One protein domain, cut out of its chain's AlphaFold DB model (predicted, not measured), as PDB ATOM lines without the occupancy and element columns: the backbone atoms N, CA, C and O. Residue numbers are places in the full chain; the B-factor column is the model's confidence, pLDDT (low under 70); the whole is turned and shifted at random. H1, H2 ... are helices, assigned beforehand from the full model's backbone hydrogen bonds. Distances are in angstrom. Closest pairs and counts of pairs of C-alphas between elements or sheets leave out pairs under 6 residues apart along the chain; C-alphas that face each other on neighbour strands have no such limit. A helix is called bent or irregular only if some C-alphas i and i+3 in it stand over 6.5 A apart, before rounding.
ATOM      1  N   ASN A  10      -6.409 -38.340 -44.116       94.69
ATOM      2  CA  ASN A  10      -7.047 -38.623 -42.831       94.69
ATOM      3  C   ASN A  10      -7.673 -37.371 -42.200       94.69
ATOM      4  O   ASN A  10      -8.771 -37.457 -41.648       94.69
ATOM      5  N   GLU A  11      -7.012 -36.211 -42.300       96.38
ATOM      6  CA  GLU A  11      -7.585 -34.932 -41.861       96.38
ATOM      7  C   GLU A  11      -8.809 -34.552 -42.700       96.38
ATOM      8  O   GLU A  11      -9.823 -34.139 -42.141       96.38
ATOM      9  N   ILE A  12      -8.747 -34.743 -44.020       96.44
ATOM     10  CA  ILE A  12      -9.860 -34.467 -44.939       96.44
ATOM     11  C   ILE A  12     -11.070 -35.346 -44.606       96.44
ATOM     12  O   ILE A  12     -12.171 -34.834 -44.409       96.44
ATOM     13  N   LEU A  13     -10.881 -36.662 -44.480       96.69
ATOM     14  CA  LEU A  13     -11.966 -37.591 -44.151       96.69
ATOM     15  C   LEU A  13     -12.540 -37.324 -42.756       96.69
ATOM     16  O   LEU A  13     -13.746 -37.452 -42.547       96.69
ATOM     17  N   LYS A  14     -11.699 -36.916 -41.798       97.00
ATOM     18  CA  LYS A  14     -12.159 -36.472 -40.480       97.00
ATOM     19  C   LYS A  14     -13.042 -35.229 -40.591       97.00
ATOM     20  O   LYS A  14     -14.146 -35.250 -40.054       97.00
ATOM     21  N   PHE A  15     -12.613 -34.217 -41.342       96.50
ATOM     22  CA  PHE A  15     -13.397 -33.005 -41.581       96.50
ATOM     23  C   PHE A  15     -14.760 -33.330 -42.203       96.50
ATOM     24  O   PHE A  15     -15.778 -32.826 -41.734       96.50
ATOM     25  N   VAL A  16     -14.796 -34.197 -43.224       97.00
ATOM     26  CA  VAL A  16     -16.041 -34.640 -43.878       97.00
ATOM     27  C   VAL A  16     -17.025 -35.222 -42.861       97.00
ATOM     28  O   VAL A  16     -18.200 -34.872 -42.884       97.00
ATOM     29  N   ARG A  17     -16.556 -36.087 -41.953       96.25
ATOM     30  CA  ARG A  17     -17.413 -36.712 -40.930       96.25
ATOM     31  C   ARG A  17     -17.886 -35.712 -39.877       96.25
ATOM     32  O   ARG A  17     -19.053 -35.736 -39.501       96.25
ATOM     33  N   GLU A  18     -17.004 -34.830 -39.412       95.75
ATOM     34  CA  GLU A  18     -17.337 -33.814 -38.401       95.75
ATOM     35  C   GLU A  18     -18.336 -32.773 -38.924       95.75
ATOM     36  O   GLU A  18     -19.142 -32.255 -38.156       95.75
ATOM     37  N   ASN A  19     -18.334 -32.518 -40.235       95.12
ATOM     38  CA  ASN A  19     -19.202 -31.540 -40.893       95.12
ATOM     39  C   ASN A  19     -20.321 -32.198 -41.714       95.12
ATOM     40  O   ASN A  19     -20.943 -31.547 -42.549       95.12
ATOM     41  N   GLU A  20     -20.620 -33.480 -41.482       92.81
ATOM     42  CA  GLU A  20     -21.586 -34.220 -42.301       92.81
ATOM     43  C   GLU A  20     -22.994 -33.607 -42.247       92.81
ATOM     44  O   GLU A  20     -23.751 -33.734 -43.200       92.81
ATOM     45  N   GLN A  21     -23.360 -32.908 -41.169       92.62
ATOM     46  CA  GLN A  21     -24.665 -32.240 -41.056       92.62
ATOM     47  C   GLN A  21     -24.729 -30.880 -41.763       92.62
ATOM     48  O   GLN A  21     -25.825 -30.364 -41.980       92.62
ATOM     49  N   GLU A  22     -23.593 -30.304 -42.165       91.31
ATOM     50  CA  GLU A  22     -23.588 -29.042 -42.900       91.31
ATOM     51  C   GLU A  22     -24.173 -29.210 -44.311       91.31
ATOM     52  O   GLU A  22     -24.139 -30.291 -44.909       91.31
ATOM     53  N   ASP A  23     -24.722 -28.127 -44.864       92.81
ATOM     54  CA  ASP A  23     -25.081 -28.062 -46.279       92.81
ATOM     55  C   ASP A  23     -23.800 -27.919 -47.129       92.81
ATOM     56  O   ASP A  23     -23.086 -26.917 -46.982       92.81
ATOM     57  N   PRO A  24     -23.504 -28.873 -48.040       92.44
ATOM     58  CA  PRO A  24     -22.369 -28.782 -48.957       92.44
ATOM     59  C   PRO A  24     -22.293 -27.451 -49.716       92.44
ATOM     60  O   PRO A  24     -21.201 -26.915 -49.897       92.44
ATOM     61  N   ALA A  25     -23.431 -26.879 -50.122       92.88
ATOM     62  CA  ALA A  25     -23.456 -25.609 -50.845       92.88
ATOM     63  C   ALA A  25     -22.967 -24.450 -49.962       92.88
ATOM     64  O   ALA A  25     -22.162 -23.622 -50.394       92.88
ATOM     65  N   HIS A  26     -23.394 -24.426 -48.698       93.25
ATOM     66  CA  HIS A  26     -22.962 -23.420 -47.733       93.25
ATOM     67  C   HIS A  26     -21.468 -23.545 -47.394       93.25
ATOM     68  O   HIS A  26     -20.782 -22.536 -47.211       93.25
ATOM     69  N   LEU A  27     -20.932 -24.767 -47.349       93.44
ATOM     70  CA  LEU A  27     -19.500 -24.994 -47.163       93.44
ATOM     71  C   LEU A  27     -18.682 -24.447 -48.350       93.44
ATOM     72  O   LEU A  27     -17.710 -23.721 -48.134       93.44
ATOM     73  N   VAL A  28     -19.118 -24.692 -49.591       94.12
ATOM     74  CA  VAL A  28     -18.458 -24.169 -50.805       94.12
ATOM     75  C   VAL A  28     -18.450 -22.637 -50.842       94.12
ATOM     76  O   VAL A  28     -17.424 -22.038 -51.165       94.12
ATOM     77  N   LEU A  29     -19.547 -21.977 -50.450       94.50
ATOM     78  CA  LEU A  29     -19.612 -20.509 -50.381       94.50
ATOM     79  C   LEU A  29     -18.599 -19.910 -49.390       94.50
ATOM     80  O   LEU A  29     -18.129 -18.787 -49.582       94.50
ATOM     81  N   ARG A  30     -18.223 -20.668 -48.355       92.75
ATOM     82  CA  ARG A  30     -17.244 -20.277 -47.331       92.75
ATOM     83  C   ARG A  30     -15.816 -20.734 -47.643       92.75
ATOM     84  O   ARG A  30     -14.934 -20.506 -46.821       92.75
ATOM     85  N   ALA A  31     -15.539 -21.299 -48.825       92.31
ATOM     86  CA  ALA A  31     -14.237 -21.894 -49.156       92.31
ATOM     87  C   ALA A  31     -13.028 -20.968 -48.917       92.31
ATOM     88  O   ALA A  31     -11.966 -21.427 -48.505       92.31
ATOM     89  N   LYS A  32     -13.193 -19.648 -49.092       91.81
ATOM     90  CA  LYS A  32     -12.137 -18.650 -48.829       91.81
ATOM     91  C   LYS A  32     -11.647 -18.624 -47.373       91.81
ATOM     92  O   LYS A  32     -10.546 -18.144 -47.129       91.81
ATOM     93  N   GLN A  33     -12.444 -19.118 -46.425       92.38
ATOM     94  CA  GLN A  33     -12.078 -19.225 -45.007       92.38
ATOM     95  C   GLN A  33     -11.119 -20.399 -44.738       92.38
ATOM     96  O   GLN A  33     -10.496 -20.444 -43.683       92.38
ATOM     97  N   PHE A  34     -10.962 -21.317 -45.700       90.56
ATOM     98  CA  PHE A  34     -10.148 -22.526 -45.583       90.56
ATOM     99  C   PHE A  34      -9.151 -22.640 -46.756       90.56
ATOM    100  O   PHE A  34      -9.251 -23.562 -47.565       90.56
ATOM    101  N   PRO A  35      -8.179 -21.716 -46.882       87.31
ATOM    102  CA  PRO A  35      -7.313 -21.606 -48.065       87.31
ATOM    103  C   PRO A  35      -6.406 -22.820 -48.327       87.31
ATOM    104  O   PRO A  35      -5.898 -22.955 -49.440       87.31
ATOM    105  N   ASP A  36      -6.212 -23.683 -47.326       90.94
ATOM    106  CA  ASP A  36      -5.375 -24.887 -47.404       90.94
ATOM    107  C   ASP A  36      -6.197 -26.189 -47.482       90.94
ATOM    108  O   ASP A  36      -5.633 -27.285 -47.494       90.94
ATOM    109  N   TRP A  37      -7.531 -26.088 -47.529       93.75
ATOM    110  CA  TRP A  37      -8.433 -27.238 -47.589       93.75
ATOM    111  C   TRP A  37      -9.072 -27.384 -48.977       93.75
ATOM    112  O   TRP A  37      -9.525 -26.391 -49.554       93.75
ATOM    113  N   PRO A  38      -9.198 -28.617 -49.499       94.50
ATOM    114  CA  PRO A  38      -9.911 -28.904 -50.743       94.50
ATOM    115  C   PRO A  38     -11.432 -28.882 -50.505       94.50
ATOM    116  O   PRO A  38     -12.106 -29.908 -50.450       94.50
ATOM    117  N   ILE A  39     -11.983 -27.689 -50.258       95.31
ATOM    118  CA  ILE A  39     -13.372 -27.522 -49.801       95.31
ATOM    119  C   ILE A  39     -14.396 -28.051 -50.807       95.31
ATOM    120  O   ILE A  39     -15.444 -28.558 -50.403       95.31
ATOM    121  N   LYS A  40     -14.105 -27.967 -52.107       93.25
ATOM    122  CA  LYS A  40     -15.007 -28.481 -53.137       93.25
ATOM    123  C   LYS A  40     -15.118 -30.005 -53.049       93.25
ATOM    124  O   LYS A  40     -16.225 -30.532 -52.989       93.25
ATOM    125  N   GLU A  41     -13.988 -30.692 -52.955       94.38
ATOM    126  CA  GLU A  41     -13.900 -32.143 -52.818       94.38
ATOM    127  C   GLU A  41     -14.526 -32.615 -51.495       94.38
ATOM    128  O   GLU A  41     -15.228 -33.624 -51.458       94.38
ATOM    129  N   ILE A  42     -14.336 -31.858 -50.410       96.31
ATOM    130  CA  ILE A  42     -14.977 -32.119 -49.112       96.31
ATOM    131  C   ILE A  42     -16.498 -32.020 -49.226       96.31
ATOM    132  O   ILE A  42     -17.204 -32.902 -48.745       96.31
ATOM    133  N   ALA A  43     -17.015 -30.973 -49.870       96.12
ATOM    134  CA  ALA A  43     -18.450 -30.795 -50.066       96.12
ATOM    135  C   ALA A  43     -19.051 -31.931 -50.913       96.12
ATOM    136  O   ALA A  43     -20.110 -32.467 -50.571       96.12
ATOM    137  N   GLU A  44     -18.354 -32.352 -51.971       95.31
ATOM    138  CA  GLU A  44     -18.728 -33.510 -52.789       95.31
ATOM    139  C   GLU A  44     -18.740 -34.807 -51.962       95.31
ATOM    140  O   GLU A  44     -19.710 -35.569 -52.033       95.31
ATOM    141  N   GLN A  45     -17.734 -35.029 -51.107       96.94
ATOM    142  CA  GLN A  45     -17.697 -36.175 -50.193       96.94
ATOM    143  C   GLN A  45     -18.819 -36.147 -49.154       96.94
ATOM    144  O   GLN A  45     -19.429 -37.186 -48.912       96.94
ATOM    145  N   ILE A  46     -19.143 -34.991 -48.566       97.06
ATOM    146  CA  ILE A  46     -20.280 -34.857 -47.639       97.06
ATOM    147  C   ILE A  46     -21.580 -35.243 -48.354       97.06
ATOM    148  O   ILE A  46     -22.361 -36.044 -47.836       97.06
ATOM    149  N   ALA A  47     -21.809 -34.719 -49.561       96.06
ATOM    150  CA  ALA A  47     -23.002 -35.033 -50.342       96.06
ATOM    151  C   ALA A  47     -23.098 -36.533 -50.679       96.06
ATOM    152  O   ALA A  47     -24.163 -37.139 -50.531       96.06
ATOM    153  N   ALA A  48     -21.990 -37.147 -51.100       96.50
ATOM    154  CA  ALA A  48     -21.941 -38.569 -51.424       96.50
ATOM    155  C   ALA A  48     -22.127 -39.451 -50.178       96.50
ATOM    156  O   ALA A  48     -22.894 -40.414 -50.212       96.50
ATOM    157  N   ARG A  49     -21.514 -39.079 -49.049       96.50
ATOM    158  CA  ARG A  49     -21.638 -39.775 -47.763       96.50
ATOM    159  C   ARG A  49     -23.068 -39.741 -47.220       96.50
ATOM    160  O   ARG A  49     -23.558 -40.776 -46.771       96.50
ATOM    161  N   LYS A  50     -23.777 -38.611 -47.350       95.56
ATOM    162  CA  LYS A  50     -25.215 -38.521 -47.025       95.56
ATOM    163  C   LYS A  50     -26.044 -39.524 -47.829       95.56
ATOM    164  O   LYS A  50     -26.860 -40.228 -47.250       95.56
ATOM    165  N   LYS A  51     -25.805 -39.641 -49.143       95.62
ATOM    166  CA  LYS A  51     -26.476 -40.646 -49.996       95.62
ATOM    167  C   LYS A  51     -26.101 -42.079 -49.597       95.62
ATOM    168  O   LYS A  51     -26.937 -42.979 -49.641       95.62
ATOM    169  N   ALA A  52     -24.842 -42.299 -49.226       97.38
ATOM    170  CA  ALA A  52     -24.343 -43.610 -48.832       97.38
ATOM    171  C   ALA A  52     -24.943 -44.113 -47.519       97.38
ATOM    172  O   ALA A  52     -25.095 -45.322 -47.375       97.38
ATOM    173  N   LYS A  53     -25.325 -43.220 -46.603       96.88
ATOM    174  CA  LYS A  53     -25.926 -43.578 -45.312       96.88
ATOM    175  C   LYS A  53     -27.081 -44.573 -45.445       96.88
ATOM    176  O   LYS A  53     -27.095 -45.579 -44.742       96.88
ATOM    177  N   ASP A  54     -27.993 -44.319 -46.379       96.06
ATOM    178  CA  ASP A  54     -29.162 -45.179 -46.593       96.06
ATOM    179  C   ASP A  54     -28.890 -46.271 -47.640       96.06
ATOM    180  O   ASP A  54     -29.359 -47.402 -47.517       96.06
ATOM    181  N   LYS A  55     -28.119 -45.952 -48.689       97.81
ATOM    182  CA  LYS A  55     -27.896 -46.861 -49.825       97.81
ATOM    183  C   LYS A  55     -26.849 -47.947 -49.547       97.81
ATOM    184  O   LYS A  55     -26.963 -49.047 -50.093       97.81
ATOM    185  N   LEU A  56     -25.825 -47.620 -48.759       98.38
ATOM    186  CA  LEU A  56     -24.626 -48.420 -48.485       98.38
ATOM    187  C   LEU A  56     -24.217 -48.326 -46.996       98.38
ATOM    188  O   LEU A  56     -23.104 -47.876 -46.699       98.38
ATOM    189  N   PRO A  57     -25.089 -48.704 -46.045       97.88
ATOM    190  CA  PRO A  57     -24.841 -48.515 -44.615       97.88
ATOM    191  C   PRO A  57     -23.542 -49.172 -44.114       97.88
ATOM    192  O   PRO A  57     -22.859 -48.591 -43.271       97.88
ATOM    193  N   GLU A  58     -23.146 -50.335 -44.637       97.69
ATOM    194  CA  GLU A  58     -21.873 -50.983 -44.284       97.69
ATOM    195  C   GLU A  58     -20.683 -50.097 -44.678       97.69
ATOM    196  O   GLU A  58     -19.818 -49.813 -43.855       97.69
ATOM    197  N   TRP A  59     -20.689 -49.564 -45.901       98.00
ATOM    198  CA  TRP A  59     -19.623 -48.694 -46.410       98.00
ATOM    199  C   TRP A  59     -19.613 -47.329 -45.724       98.00
ATOM    200  O   TRP A  59     -18.550 -46.792 -45.430       98.00
ATOM    201  N   TYR A  60     -20.789 -46.775 -45.432       97.94
ATOM    202  CA  TYR A  60     -20.942 -45.545 -44.659       97.94
ATOM    203  C   TYR A  60     -20.265 -45.640 -43.286       97.94
ATOM    204  O   TYR A  60     -19.606 -44.690 -42.848       97.94
ATOM    205  N   ASN A  61     -20.377 -46.795 -42.631       97.25
ATOM    206  CA  ASN A  61     -19.803 -47.033 -41.310       97.25
ATOM    207  C   ASN A  61     -18.279 -47.245 -41.320       97.25
ATOM    208  O   ASN A  61     -17.673 -47.254 -40.249       97.25
ATOM    209  N   HIS A  62     -17.644 -47.357 -42.489       97.06
ATOM    210  CA  HIS A  62     -16.190 -47.391 -42.611       97.06
ATOM    211  C   HIS A  62     -15.630 -45.965 -42.786       97.06
ATOM    212  O   HIS A  62     -15.846 -45.338 -43.827       97.06
ATOM    213  N   PRO A  63     -14.927 -45.409 -41.779       95.88
ATOM    214  CA  PRO A  63     -14.528 -44.003 -41.790       95.88
ATOM    215  C   PRO A  63     -13.477 -43.674 -42.855       95.88
ATOM    216  O   PRO A  63     -13.374 -42.513 -43.250       95.88
ATOM    217  N   GLU A  64     -12.713 -44.661 -43.317       97.12
ATOM    218  CA  GLU A  64     -11.662 -44.494 -44.317       97.12
ATOM    219  C   GLU A  64     -12.174 -44.547 -45.760       97.12
ATOM    220  O   GLU A  64     -11.390 -44.265 -46.662       97.12
ATOM    221  N   ILE A  65     -13.446 -44.891 -46.002       97.62
ATOM    222  CA  ILE A  65     -14.007 -45.000 -47.357       97.62
ATOM    223  C   ILE A  65     -14.138 -43.631 -48.013       97.62
ATOM    224  O   ILE A  65     -14.676 -42.687 -47.430       97.62
ATOM    225  N   ILE A  66     -13.704 -43.565 -49.269       98.06
ATOM    226  CA  ILE A  66     -13.928 -42.423 -50.152       98.06
ATOM    227  C   ILE A  66     -15.087 -42.780 -51.082       98.06
ATOM    228  O   ILE A  66     -15.074 -43.821 -51.746       98.06
ATOM    229  N   PHE A  67     -16.106 -41.928 -51.141       97.88
ATOM    230  CA  PHE A  67     -17.251 -42.136 -52.024       97.88
ATOM    231  C   PHE A  67     -16.974 -41.588 -53.428       97.88
ATOM    232  O   PHE A  67     -16.155 -40.682 -53.585       97.88
ATOM    233  N   PRO A  68     -17.611 -42.135 -54.474       96.75
ATOM    234  CA  PRO A  68     -17.312 -41.749 -55.841       96.75
ATOM    235  C   PRO A  68     -18.036 -40.439 -56.195       96.75
ATOM    236  O   PRO A  68     -18.864 -39.952 -55.415       96.75
TER     237      PRO A  68
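AT A GLANCE: This is residues 10 to 68 of the 148 residues of an uncharacterized protein of Marivirga lumbricoides (UniProt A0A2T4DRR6). One long helix, H3, forms the spine of this domain, and three shorter helices pack on it: H2 folds back beside its first part as a helical hairpin, H1 meets residues 42 to 46 at a steep slant, and H4 sits by its last turns. Beyond H4, residues 61 to 68 fold back toward H3 as a tail with no named element. The printed part has 59 residues, with four named helices in the order H1, H2, H3, H4 and no named strand; the class is all helix. The whole is compact, with a radius of gyration of the C-alphas of 11.1 A, yet elongated, spanning 34 by 21 by 18 A.

HOW THE PARTS SIT: Start at the hub, H3, residues 39 to 55, which touches three helices. H2, residues 24 to 29, touches it at a shallow tilt of 11 degrees, opposite ways; look at the closest C-alphas, Pro 24 and Ala 43, 4.5 A apart. H1, residues 10 to 18, touches residues 42 to 46 of H3 alone, at a steep tilt of 60 degrees, the same way; the closest C-alphas are Val 16 and Ile 46, 5.7 A apart. H4, residues 57 to 60, touches residues 49 to 53 of H3 alone, with C-alphas Lys 53 and Tyr 60 closest at 5.4 A. H1 is apart from H2 and H4, and H2 is apart from H4. Each O i to N i+4 pair is within hydrogen-bond range in H1 and H2, and 12 of 13 are in H3; H4 is too short for such a pair.

IN THESE COORDINATES: Find C-alpha 39 at (-13.372, -27.522, -49.801); from there H3 runs 24.2 A to C-alpha 55 at (-27.896, -46.861, -49.825). It is neither bent nor irregular, but only just: C-alphas 51 and 54 are 6.3 A apart. H1 runs 12.2 A from C-alpha 10 at (-7.047, -38.623, -42.831), H2 measures 8.8 A and H4 4.9 A.

THE WHOLE: The two C-alphas farthest apart, Lys 32 and Glu 58, are 34.1 A apart. The printed part has no cut; the links H1 to H2 and H3 to H4 are tight, and H2 to H3 is short. The mean pLDDT of the printed part is 95.2, and no printed residue is under 70.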